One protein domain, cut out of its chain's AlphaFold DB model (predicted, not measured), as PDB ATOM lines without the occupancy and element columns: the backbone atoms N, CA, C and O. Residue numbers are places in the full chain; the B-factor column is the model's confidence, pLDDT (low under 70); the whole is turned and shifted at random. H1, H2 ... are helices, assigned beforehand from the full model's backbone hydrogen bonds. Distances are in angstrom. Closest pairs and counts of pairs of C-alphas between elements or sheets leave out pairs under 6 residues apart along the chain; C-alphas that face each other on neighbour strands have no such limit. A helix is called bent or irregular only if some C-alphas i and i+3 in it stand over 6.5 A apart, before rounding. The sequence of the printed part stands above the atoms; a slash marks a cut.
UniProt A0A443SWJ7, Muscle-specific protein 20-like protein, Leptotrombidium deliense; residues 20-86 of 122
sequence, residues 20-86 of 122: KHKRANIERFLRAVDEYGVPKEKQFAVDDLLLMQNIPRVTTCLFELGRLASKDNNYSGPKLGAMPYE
ATOM      1  N   LYS A  20      55.289  27.430  51.559       93.69
ATOM      2  CA  LYS A  20      54.853  26.057  51.249       93.69
ATOM      3  C   LYS A  20      53.664  25.643  52.115       93.69
ATOM      4  O   LYS A  20      52.739  25.011  51.611       93.69
ATOM      5  N   HIS A  21      53.660  26.027  53.392       94.25
ATOM      6  CA  HIS A  21      52.540  25.746  54.294       94.25
ATOM      7  C   HIS A  21      51.291  26.541  53.902       94.25
ATOM      8  O   HIS A  21      50.213  25.956  53.795       94.25
ATOM      9  N   LYS A  22      51.432  27.844  53.603       94.75
ATOM     10  CA  LYS A  22      50.318  28.680  53.117       94.75
ATOM     11  C   LYS A  22      49.703  28.085  51.845       94.75
ATOM     12  O   LYS A  22      48.492  27.880  51.794       94.75
ATOM     13  N   ARG A  23      50.536  27.709  50.870       96.00
ATOM     14  CA  ARG A  23      50.104  27.028  49.641       96.00
ATOM     15  C   ARG A  23      49.337  25.735  49.921       96.00
ATOM     16  O   ARG A  23      48.216  25.587  49.446       96.00
ATOM     17  N   ALA A  24      49.894  24.838  50.735       95.56
ATOM     18  CA  ALA A  24      49.246  23.569  51.065       95.56
ATOM     19  C   ALA A  24      47.889  23.766  51.768       95.56
ATOM     20  O   ALA A  24      46.938  23.026  51.506       95.56
ATOM     21  N   ASN A  25      47.766  24.774  52.637       96.12
ATOM     22  CA  ASN A  25      46.498  25.119  53.281       96.12
ATOM     23  C   ASN A  25      45.452  25.591  52.260       96.12
ATOM     24  O   ASN A  25      44.300  25.157  52.323       96.12
ATOM     25  N   ILE A  26      45.852  26.434  51.301       96.81
ATOM     26  CA  ILE A  26      44.969  26.918  50.231       96.81
ATOM     27  C   ILE A  26      44.529  25.758  49.329       96.81
ATOM     28  O   ILE A  26      43.342  25.614  49.057       96.81
ATOM     29  N   GLU A  27      45.439  24.870  48.930       96.75
ATOM     30  CA  GLU A  27      45.112  23.688  48.116       96.75
ATOM     31  C   GLU A  27      44.130  22.745  48.837       96.75
ATOM     32  O   GLU A  27      43.185  22.226  48.235       96.75
ATOM     33  N   ARG A  28      44.298  22.549  50.153       97.19
ATOM     34  CA  ARG A  28      43.340  21.794  50.981       97.19
ATOM     35  C   ARG A  28      41.973  22.472  51.030       97.19
ATOM     36  O   ARG A  28      40.965  21.776  50.925       97.19
ATOM     37  N   PHE A  29      41.933  23.798  51.162       97.50
ATOM     38  CA  PHE A  29      40.690  24.563  51.100       97.50
ATOM     39  C   PHE A  29      39.993  24.402  49.745       97.50
ATOM     40  O   PHE A  29      38.808  24.081  49.729       97.50
ATOM     41  N   LEU A  30      40.725  24.553  48.634       98.06
ATOM     42  CA  LEU A  30      40.189  24.458  47.273       98.06
ATOM     43  C   LEU A  30      39.585  23.078  46.982       98.06
ATOM     44  O   LEU A  30      38.485  22.983  46.447       98.06
ATOM     45  N   ARG A  31      40.241  22.000  47.419       97.44
ATOM     46  CA  ARG A  31      39.666  20.647  47.346       97.44
ATOM     47  C   ARG A  31      38.386  20.512  48.176       97.44
ATOM     48  O   ARG A  31      37.413  19.941  47.706       97.44
ATOM     49  N   ALA A  32      38.367  21.057  49.391       97.88
ATOM     50  CA  ALA A  32      37.195  20.971  50.256       97.88
ATOM     51  C   ALA A  32      35.988  21.759  49.713       97.88
ATOM     52  O   ALA A  32      34.860  21.303  49.876       97.88
ATOM     53  N   VAL A  33      36.189  22.922  49.076       97.75
ATOM     54  CA  VAL A  33      35.084  23.659  48.423       97.75
ATOM     55  C   VAL A  33      34.590  22.965  47.157       97.75
ATOM     56  O   VAL A  33      33.394  23.008  46.878       97.75
ATOM     57  N   ASP A  34      35.481  22.295  46.429       97.69
ATOM     58  CA  ASP A  34      35.132  21.483  45.264       97.69
ATOM     59  C   ASP A  34      34.230  20.309  45.660       97.69
ATOM     60  O   ASP A  34      33.134  20.153  45.129       97.69
ATOM     61  N   GLU A  35      34.629  19.554  46.688       96.94
ATOM     62  CA  GLU A  35      33.829  18.467  47.274       96.94
ATOM     63  C   GLU A  35      32.518  18.959  47.909       96.94
ATOM     64  O   GLU A  35      31.558  18.197  48.035       96.94
ATOM     65  N   TYR A  36      32.465  20.224  48.335       96.88
ATOM     66  CA  TYR A  36      31.241  20.853  48.835       96.88
ATOM     67  C   TYR A  36      30.279  21.263  47.704       96.88
ATOM     68  O   TYR A  36      29.096  21.474  47.959       96.88
ATOM     69  N   GLY A  37      30.763  21.345  46.459       97.00
ATOM     70  CA  GLY A  37      29.956  21.623  45.269       97.00
ATOM     71  C   GLY A  37      30.093  23.036  44.698       97.00
ATOM     72  O   GLY A  37      29.259  23.439  43.887       97.00
ATOM     73  N   VAL A  38      31.109  23.813  45.096       97.06
ATOM     74  CA  VAL A  38      31.379  25.120  44.469       97.06
ATOM     75  C   VAL A  38      31.849  24.899  43.022       97.06
ATOM     76  O   VAL A  38      32.846  24.203  42.829       97.06
ATOM     77  N   PRO A  39      31.211  25.502  41.999       96.31
ATOM     78  CA  PRO A  39      31.617  25.327  40.602       96.31
ATOM     79  C   PRO A  39      33.074  25.738  40.349       96.31
ATOM     80  O   PRO A  39      33.514  26.777  40.843       96.31
ATOM     81  N   LYS A  40      33.809  24.975  39.527       95.75
ATOM     82  CA  LYS A  40      35.227  25.243  39.192       95.75
ATOM     83  C   LYS A  40      35.467  26.657  38.660       95.75
ATOM     84  O   LYS A  40      36.438  27.300  39.040       95.75
ATOM     85  N   GLU A  41      34.557  27.164  37.836       94.25
ATOM     86  CA  GLU A  41      34.588  28.530  37.292       94.25
ATOM     87  C   GLU A  41      34.501  29.633  38.361       94.25
ATOM     88  O   GLU A  41      34.983  30.741  38.149       94.25
ATOM     89  N   LYS A  42      33.931  29.322  39.532       93.88
ATOM     90  CA  LYS A  42      33.829  30.227  40.684       93.88
ATOM     91  C   LYS A  42      34.935  29.999  41.717       93.88
ATOM     92  O   LYS A  42      35.003  30.743  42.690       93.88
ATOM     93  N   GLN A  43      35.792  28.990  41.540       97.19
ATOM     94  CA  GLN A  43      36.964  28.760  42.389       97.19
ATOM     95  C   GLN A  43      38.117  29.684  41.970       97.19
ATOM     96  O   GLN A  43      38.243  30.056  40.799       97.19
ATOM     97  N   PHE A  44      38.961  30.048  42.934       97.94
ATOM     98  CA  PHE A  44      40.201  30.794  42.712       97.94
ATOM     99  C   PHE A  44      41.405  29.841  42.605       97.94
ATOM    100  O   PHE A  44      41.333  28.685  43.023       97.94
ATOM    101  N   ALA A  45      42.509  30.312  42.034       97.56
ATOM    102  CA  ALA A  45      43.793  29.621  41.992       97.56
ATOM    103  C   ALA A  45      44.644  29.955  43.226       97.56
ATOM    104  O   ALA A  45      44.471  30.996  43.845       97.56
ATOM    105  N   VAL A  46      45.612  29.107  43.579       97.69
ATOM    106  CA  VAL A  46      46.467  29.326  44.765       97.69
ATOM    107  C   VAL A  46      47.088  30.725  44.781       97.69
ATOM    108  O   VAL A  46      47.047  31.397  45.813       97.69
ATOM    109  N   ASP A  47      47.616  31.165  43.642       96.75
ATOM    110  CA  ASP A  47      48.343  32.428  43.524       96.75
ATOM    111  C   ASP A  47      47.417  33.658  43.600       96.75
ATOM    112  O   ASP A  47      47.853  34.716  44.062       96.75
ATOM    113  N   ASP A  48      46.118  33.497  43.297       96.00
ATOM    114  CA  ASP A  48      45.108  34.556  43.452       96.00
ATOM    115  C   ASP A  48      45.053  35.068  44.896       96.00
ATOM    116  O   ASP A  48      44.903  36.270  45.119       96.00
ATOM    117  N   LEU A  49      45.213  34.164  45.870       96.44
ATOM    118  CA  LEU A  49      45.251  34.490  47.295       96.44
ATOM    119  C   LEU A  49      46.684  34.617  47.824       96.44
ATOM    120  O   LEU A  49      46.986  35.556  48.554       96.44
ATOM    121  N   LEU A  50      47.571  33.679  47.477       94.62
ATOM    122  CA  LEU A  50      48.921  33.606  48.042       94.62
ATOM    123  C   LEU A  50      49.795  34.800  47.644       94.62
ATOM    124  O   LEU A  50      50.578  35.281  48.460       94.62
ATOM    125  N   LEU A  51      49.656  35.258  46.398       92.62
ATOM    126  CA  LEU A  51      50.395  36.386  45.828       92.62
ATOM    127  C   LEU A  51      49.492  37.605  45.598       92.62
ATOM    128  O   LEU A  51      49.917  38.573  44.974       92.62
ATOM    129  N   MET A  52      48.253  37.555  46.099       91.88
ATOM    130  CA  MET A  52      47.237  38.597  45.933       91.88
ATOM    131  C   MET A  52      46.961  38.964  44.463       91.88
ATOM    132  O   MET A  52      46.640  40.112  44.170       91.88
ATOM    133  N   GLN A  53      47.076  38.010  43.532       92.38
ATOM    134  CA  GLN A  53      46.878  38.292  42.104       92.38
ATOM    135  C   GLN A  53      45.422  38.617  41.748       92.38
ATOM    136  O   GLN A  53      45.192  39.393  40.828       92.38
ATOM    137  N   ASN A  54      44.442  38.028  42.444       87.38
ATOM    138  CA  ASN A  54      43.026  38.234  42.133       87.38
ATOM    139  C   ASN A  54      42.124  38.010  43.357       87.38
ATOM    140  O   ASN A  54      41.408  37.013  43.488       87.38
ATOM    141  N   ILE A  55      42.129  38.981  44.268       91.38
ATOM    142  CA  ILE A  55      41.252  38.982  45.446       91.38
ATOM    143  C   ILE A  55      39.751  38.999  45.084       91.38
ATOM    144  O   ILE A  55      38.990  38.285  45.747       91.38
ATOM    145  N   PRO A  56      39.283  39.707  44.033       88.56
ATOM    146  CA  PRO A  56      37.889  39.613  43.591       88.56
ATOM    147  C   PRO A  56      37.421  38.175  43.334       88.56
ATOM    148  O   PRO A  56      36.336  37.779  43.768       88.56
ATOM    149  N   ARG A  57      38.262  37.337  42.721       90.75
ATOM    150  CA  ARG A  57      37.944  35.924  42.488       90.75
ATOM    151  C   ARG A  57      37.880  35.111  43.783       90.75
ATOM    152  O   ARG A  57      36.996  34.266  43.929       90.75
ATOM    153  N   VAL A  58      38.752  35.403  44.749       95.75
ATOM    154  CA  VAL A  58      38.700  34.791  46.090       95.75
ATOM    155  C   VAL A  58      37.382  35.138  46.785       95.75
ATOM    156  O   VAL A  58      36.688  34.246  47.274       95.75
ATOM    157  N   THR A  59      36.994  36.416  46.794       94.00
ATOM    158  CA  THR A  59      35.734  36.848  47.422       94.00
ATOM    159  C   THR A  59      34.514  36.237  46.730       94.00
ATOM    160  O   THR A  59      33.617  35.735  47.405       94.00
ATOM    161  N   THR A  60      34.528  36.162  45.396       92.44
ATOM    162  CA  THR A  60      33.495  35.495  44.587       92.44
ATOM    163  C   THR A  60      33.298  34.039  45.010       92.44
ATOM    164  O   THR A  60      32.168  33.605  45.242       92.44
ATOM    165  N   CYS A  61      34.395  33.297  45.179       96.50
ATOM    166  CA  CYS A  61      34.365  31.913  45.647       96.50
ATOM    167  C   CYS A  61      33.715  31.778  47.034       96.50
ATOM    168  O   CYS A  61      32.895  30.884  47.253       96.50
ATOM    169  N   LEU A  62      34.039  32.684  47.965       96.12
ATOM    170  CA  LEU A  62      33.488  32.674  49.325       96.12
ATOM    171  C   LEU A  62      31.983  32.962  49.352       96.12
ATOM    172  O   LEU A  62      31.254  32.309  50.100       96.12
ATOM    173  N   PHE A  63      31.499  33.891  48.526       94.50
ATOM    174  CA  PHE A  63      30.063  34.151  48.403       94.50
ATOM    175  C   PHE A  63      29.312  32.957  47.813       94.50
ATOM    176  O   PHE A  63      28.236  32.616  48.303       94.50
ATOM    177  N   GLU A  64      29.876  32.281  46.810       95.00
ATOM    178  CA  GLU A  64      29.238  31.087  46.252       95.00
ATOM    179  C   GLU A  64      29.204  29.923  47.237       95.00
ATOM    180  O   GLU A  64      28.170  29.267  47.383       95.00
ATOM    181  N   LEU A  65      30.287  29.722  47.988       96.31
ATOM    182  CA  LEU A  65      30.299  28.801  49.120       96.31
ATOM    183  C   LEU A  65      29.205  29.158  50.140       96.31
ATOM    184  O   LEU A  65      28.448  28.283  50.555       96.31
ATOM    185  N   GLY A  66      29.088  30.435  50.518       95.06
ATOM    186  CA  GLY A  66      28.064  30.923  51.446       95.06
ATOM    187  C   GLY A  66      26.637  30.693  50.946       95.06
ATOM    188  O   GLY A  66      25.765  30.281  51.714       95.06
ATOM    189  N   ARG A  67      26.397  30.892  49.646       94.12
ATOM    190  CA  ARG A  67      25.107  30.613  49.006       94.12
ATOM    191  C   ARG A  67      24.769  29.125  49.061       94.12
ATOM    192  O   ARG A  67      23.628  28.791  49.377       94.12
ATOM    193  N   LEU A  68      25.726  28.242  48.776       95.06
ATOM    194  CA  LEU A  68      25.520  26.794  48.886       95.06
ATOM    195  C   LEU A  68      25.249  26.383  50.335       95.06
ATOM    196  O   LEU A  68      24.252  25.715  50.592       95.06
ATOM    197  N   ALA A  69      26.054  26.875  51.279       95.31
ATOM    198  CA  ALA A  69      25.870  26.607  52.702       95.31
ATOM    199  C   ALA A  69      24.499  27.073  53.213       95.31
ATOM    200  O   ALA A  69      23.854  26.375  53.982       95.31
ATOM    201  N   SER A  70      23.980  28.203  52.721       93.38
ATOM    202  CA  SER A  70      22.652  28.701  53.114       93.38
ATOM    203  C   SER A  70      21.477  27.789  52.720       93.38
ATOM    204  O   SER A  70      20.380  27.959  53.265       93.38
ATOM    205  N   LYS A  71      21.708  26.873  51.766       92.44
ATOM    206  CA  LYS A  71      20.761  25.864  51.267       92.44
ATOM    207  C   LYS A  71      21.008  24.474  51.863       92.44
ATOM    208  O   LYS A  71      20.194  23.581  51.651       92.44
ATOM    209  N   ASP A  72      22.125  24.281  52.559       92.75
ATOM    210  CA  ASP A  72      22.468  23.028  53.220       92.75
ATOM    211  C   ASP A  72      21.752  22.955  54.573       92.75
ATOM    212  O   ASP A  72      22.002  23.760  55.469       92.75
ATOM    213  N   ASN A  73      20.869  21.969  54.738       92.31
ATOM    214  CA  ASN A  73      20.114  21.775  55.979       92.31
ATOM    215  C   ASN A  73      21.007  21.431  57.183       92.31
ATOM    216  O   ASN A  73      20.569  21.573  58.321       92.31
ATOM    217  N   ASN A  74      22.243  20.979  56.951       91.50
ATOM    218  CA  ASN A  74      23.193  20.664  58.018       91.50
ATOM    219  C   ASN A  74      24.004  21.884  58.473       91.50
ATOM    220  O   ASN A  74      24.744  21.797  59.454       91.50
ATOM    221  N   TYR A  75      23.890  23.015  57.774       93.31
ATOM    222  CA  TYR A  75      24.580  24.243  58.128       93.31
ATOM    223  C   TYR A  75      23.684  25.138  58.994       93.31
ATOM    224  O   TYR A  75      22.671  25.667  58.540       93.31
ATOM    225  N   SER A  76      24.081  25.343  60.251       90.69
ATOM    226  CA  SER A  76      23.370  26.190  61.224       90.69
ATOM    227  C   SER A  76      24.025  27.560  61.453       90.69
ATOM    228  O   SER A  76      23.622  28.301  62.350       90.69
ATOM    229  N   GLY A  77      25.049  27.902  60.668       89.38
ATOM    230  CA  GLY A  77      25.783  29.158  60.805       89.38
ATOM    231  C   GLY A  77      25.098  30.367  60.147       89.38
ATOM    232  O   GLY A  77      24.070  30.236  59.476       89.38
ATOM    233  N   PRO A  78      25.668  31.573  60.330       90.69
ATOM    234  CA  PRO A  78      25.145  32.798  59.735       90.69
ATOM    235  C   PRO A  78      25.199  32.758  58.202       90.69
ATOM    236  O   PRO A  78      26.118  32.210  57.597       90.69
ATOM    237  N   LYS A  79      24.213  33.387  57.558       89.31
ATOM    238  CA  LYS A  79      24.117  33.446  56.094       89.31
ATOM    239  C   LYS A  79      24.800  34.711  55.579       89.31
ATOM    240  O   LYS A  79      24.484  35.803  56.033       89.31
ATOM    241  N   LEU A  80      25.688  34.557  54.594       84.00
ATOM    242  CA  LEU A  80      26.424  35.663  53.958       84.00
ATOM    243  C   LEU A  80      25.537  36.605  53.118       84.00
ATOM    244  O   LEU A  80      25.966  37.703  52.784       84.00
ATOM    245  N   GLY A  81      24.306  36.195  52.797       79.75
ATOM    246  CA  GLY A  81      23.392  36.973  51.960       79.75
ATOM    247  C   GLY A  81      23.720  36.877  50.468       79.75
ATOM    248  O   GLY A  81      24.484  36.012  50.035       79.75
ATOM    249  N   ALA A  82      23.085  37.733  49.668       77.94
ATOM    250  CA  ALA A  82      23.412  37.850  48.254       77.94
ATOM    251  C   ALA A  82      24.794  38.496  48.097       77.94
ATOM    252  O   ALA A  82      25.148  39.403  48.850       77.94
ATOM    253  N   MET A  83      25.557  38.046  47.101       77.06
ATOM    254  CA  MET A  83      26.756  38.766  46.689       77.06
ATOM    255  C   MET A  83      26.353  40.203  46.325       77.06
ATOM    256  O   MET A  83      25.395  40.366  45.564       77.06
ATOM    257  N   PRO A  84      27.041  41.230  46.851       68.25
ATOM    258  CA  PRO A  84      26.781  42.599  46.445       68.25
ATOM    259  C   PRO A  84      27.107  42.725  44.956       68.25
ATOM    260  O   PRO A  84      28.265  42.654  44.553       68.25
ATOM    261  N   TYR A  85      26.066  42.859  44.141       57.84
ATOM    262  CA  TYR A  85      26.173  43.217  42.737       57.84
ATOM    263  C   TYR A  85      25.784  44.683  42.629       57.84
ATOM    264  O   TYR A  85      24.600  45.017  42.609       57.84
ATOM    265  N   GLU A  86      26.773  45.567  42.594       52.97
ATOM    266  CA  GLU A  86      26.536  46.894  42.047       52.97
ATOM    267  C   GLU A  86      26.805  46.812  40.550       52.97
ATOM    268  O   GLU A  86      27.947  46.668  40.111       52.97
TER     269      GLU A  86
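This is residues 20 to 86 of the 122 residues of the protein "Muscle-specific protein 20-like protein" of Leptotrombidium deliense (UniProt A0A443SWJ7). Two long helices, H1 and H3, make a loose V: they draw near each other toward their last residues, and the short helix H2 sits at the wide end of the V, beside the early part of H1 and the beginning of H3. Past the end of H3 a tail without named elements, residues 70 to 86, turns near Asn 74 and folds back past that end, its last residues running away from H1. The printed part has 67 residues with three named helices, in the order H1, H2, H3, and no named strand; its class is all helix. The whole is compact, with a radius of gyration of the C-alphas of 12.4 A, and rounded, with spans of 35 by 30 by 20 A.

H1, residues 20 to 36, touches H2, residues 46 to 50, with its residues 22 to 27 alone. The closest C-alphas of the two are those of Ile 26 and Val 46, 6.2 A apart. H2 and H3, residues 55 to 69, touch only at the corner by their link, and H3 does so with residues 55 to 58 alone. Their closest C-alphas are those of Asp 48 and Ile 55, 6.2 A apart. H1 and H3 are close but not clearly touching, with one pair of C-alphas within 8 A, those of Val 33 and Leu 65, 7.1 A apart. They run the same way at a steep tilt of 39 degrees, and their centres are 14.2 A apart. In H1, H2 and H3 every O i to N i+4 pair is within hydrogen-bond range.

H1 begins at C-alpha 20, at (54.853, 26.057, 51.249), and ends at C-alpha 36, at (31.241, 20.853, 48.835), 24.3 A away. H2, residues 46 to 50, is 5.9 A from first to last C-alpha. H3, residues 55 to 69, is 21.0 A from first to last C-alpha and ends at C-alpha 69, at (25.870, 26.607, 52.702). None of the helices is bent or irregular.

The two C-alphas farthest apart are those of Lys 20 and Glu 86, the first and last printed residues, at 36.3 A. The printed part has no cut. The link from H1 to H2, with 9 residues between them, is short, and the link from H2 to H3, with 4 residues, is tight; there is no long link. The C-alphas of residues 70 to 86 lie 12 to 20 A from the mean of the C-alphas. The mean pLDDT of the printed part is 92.2, and residues 84 to 86 are under 70, where the model's confidence is low.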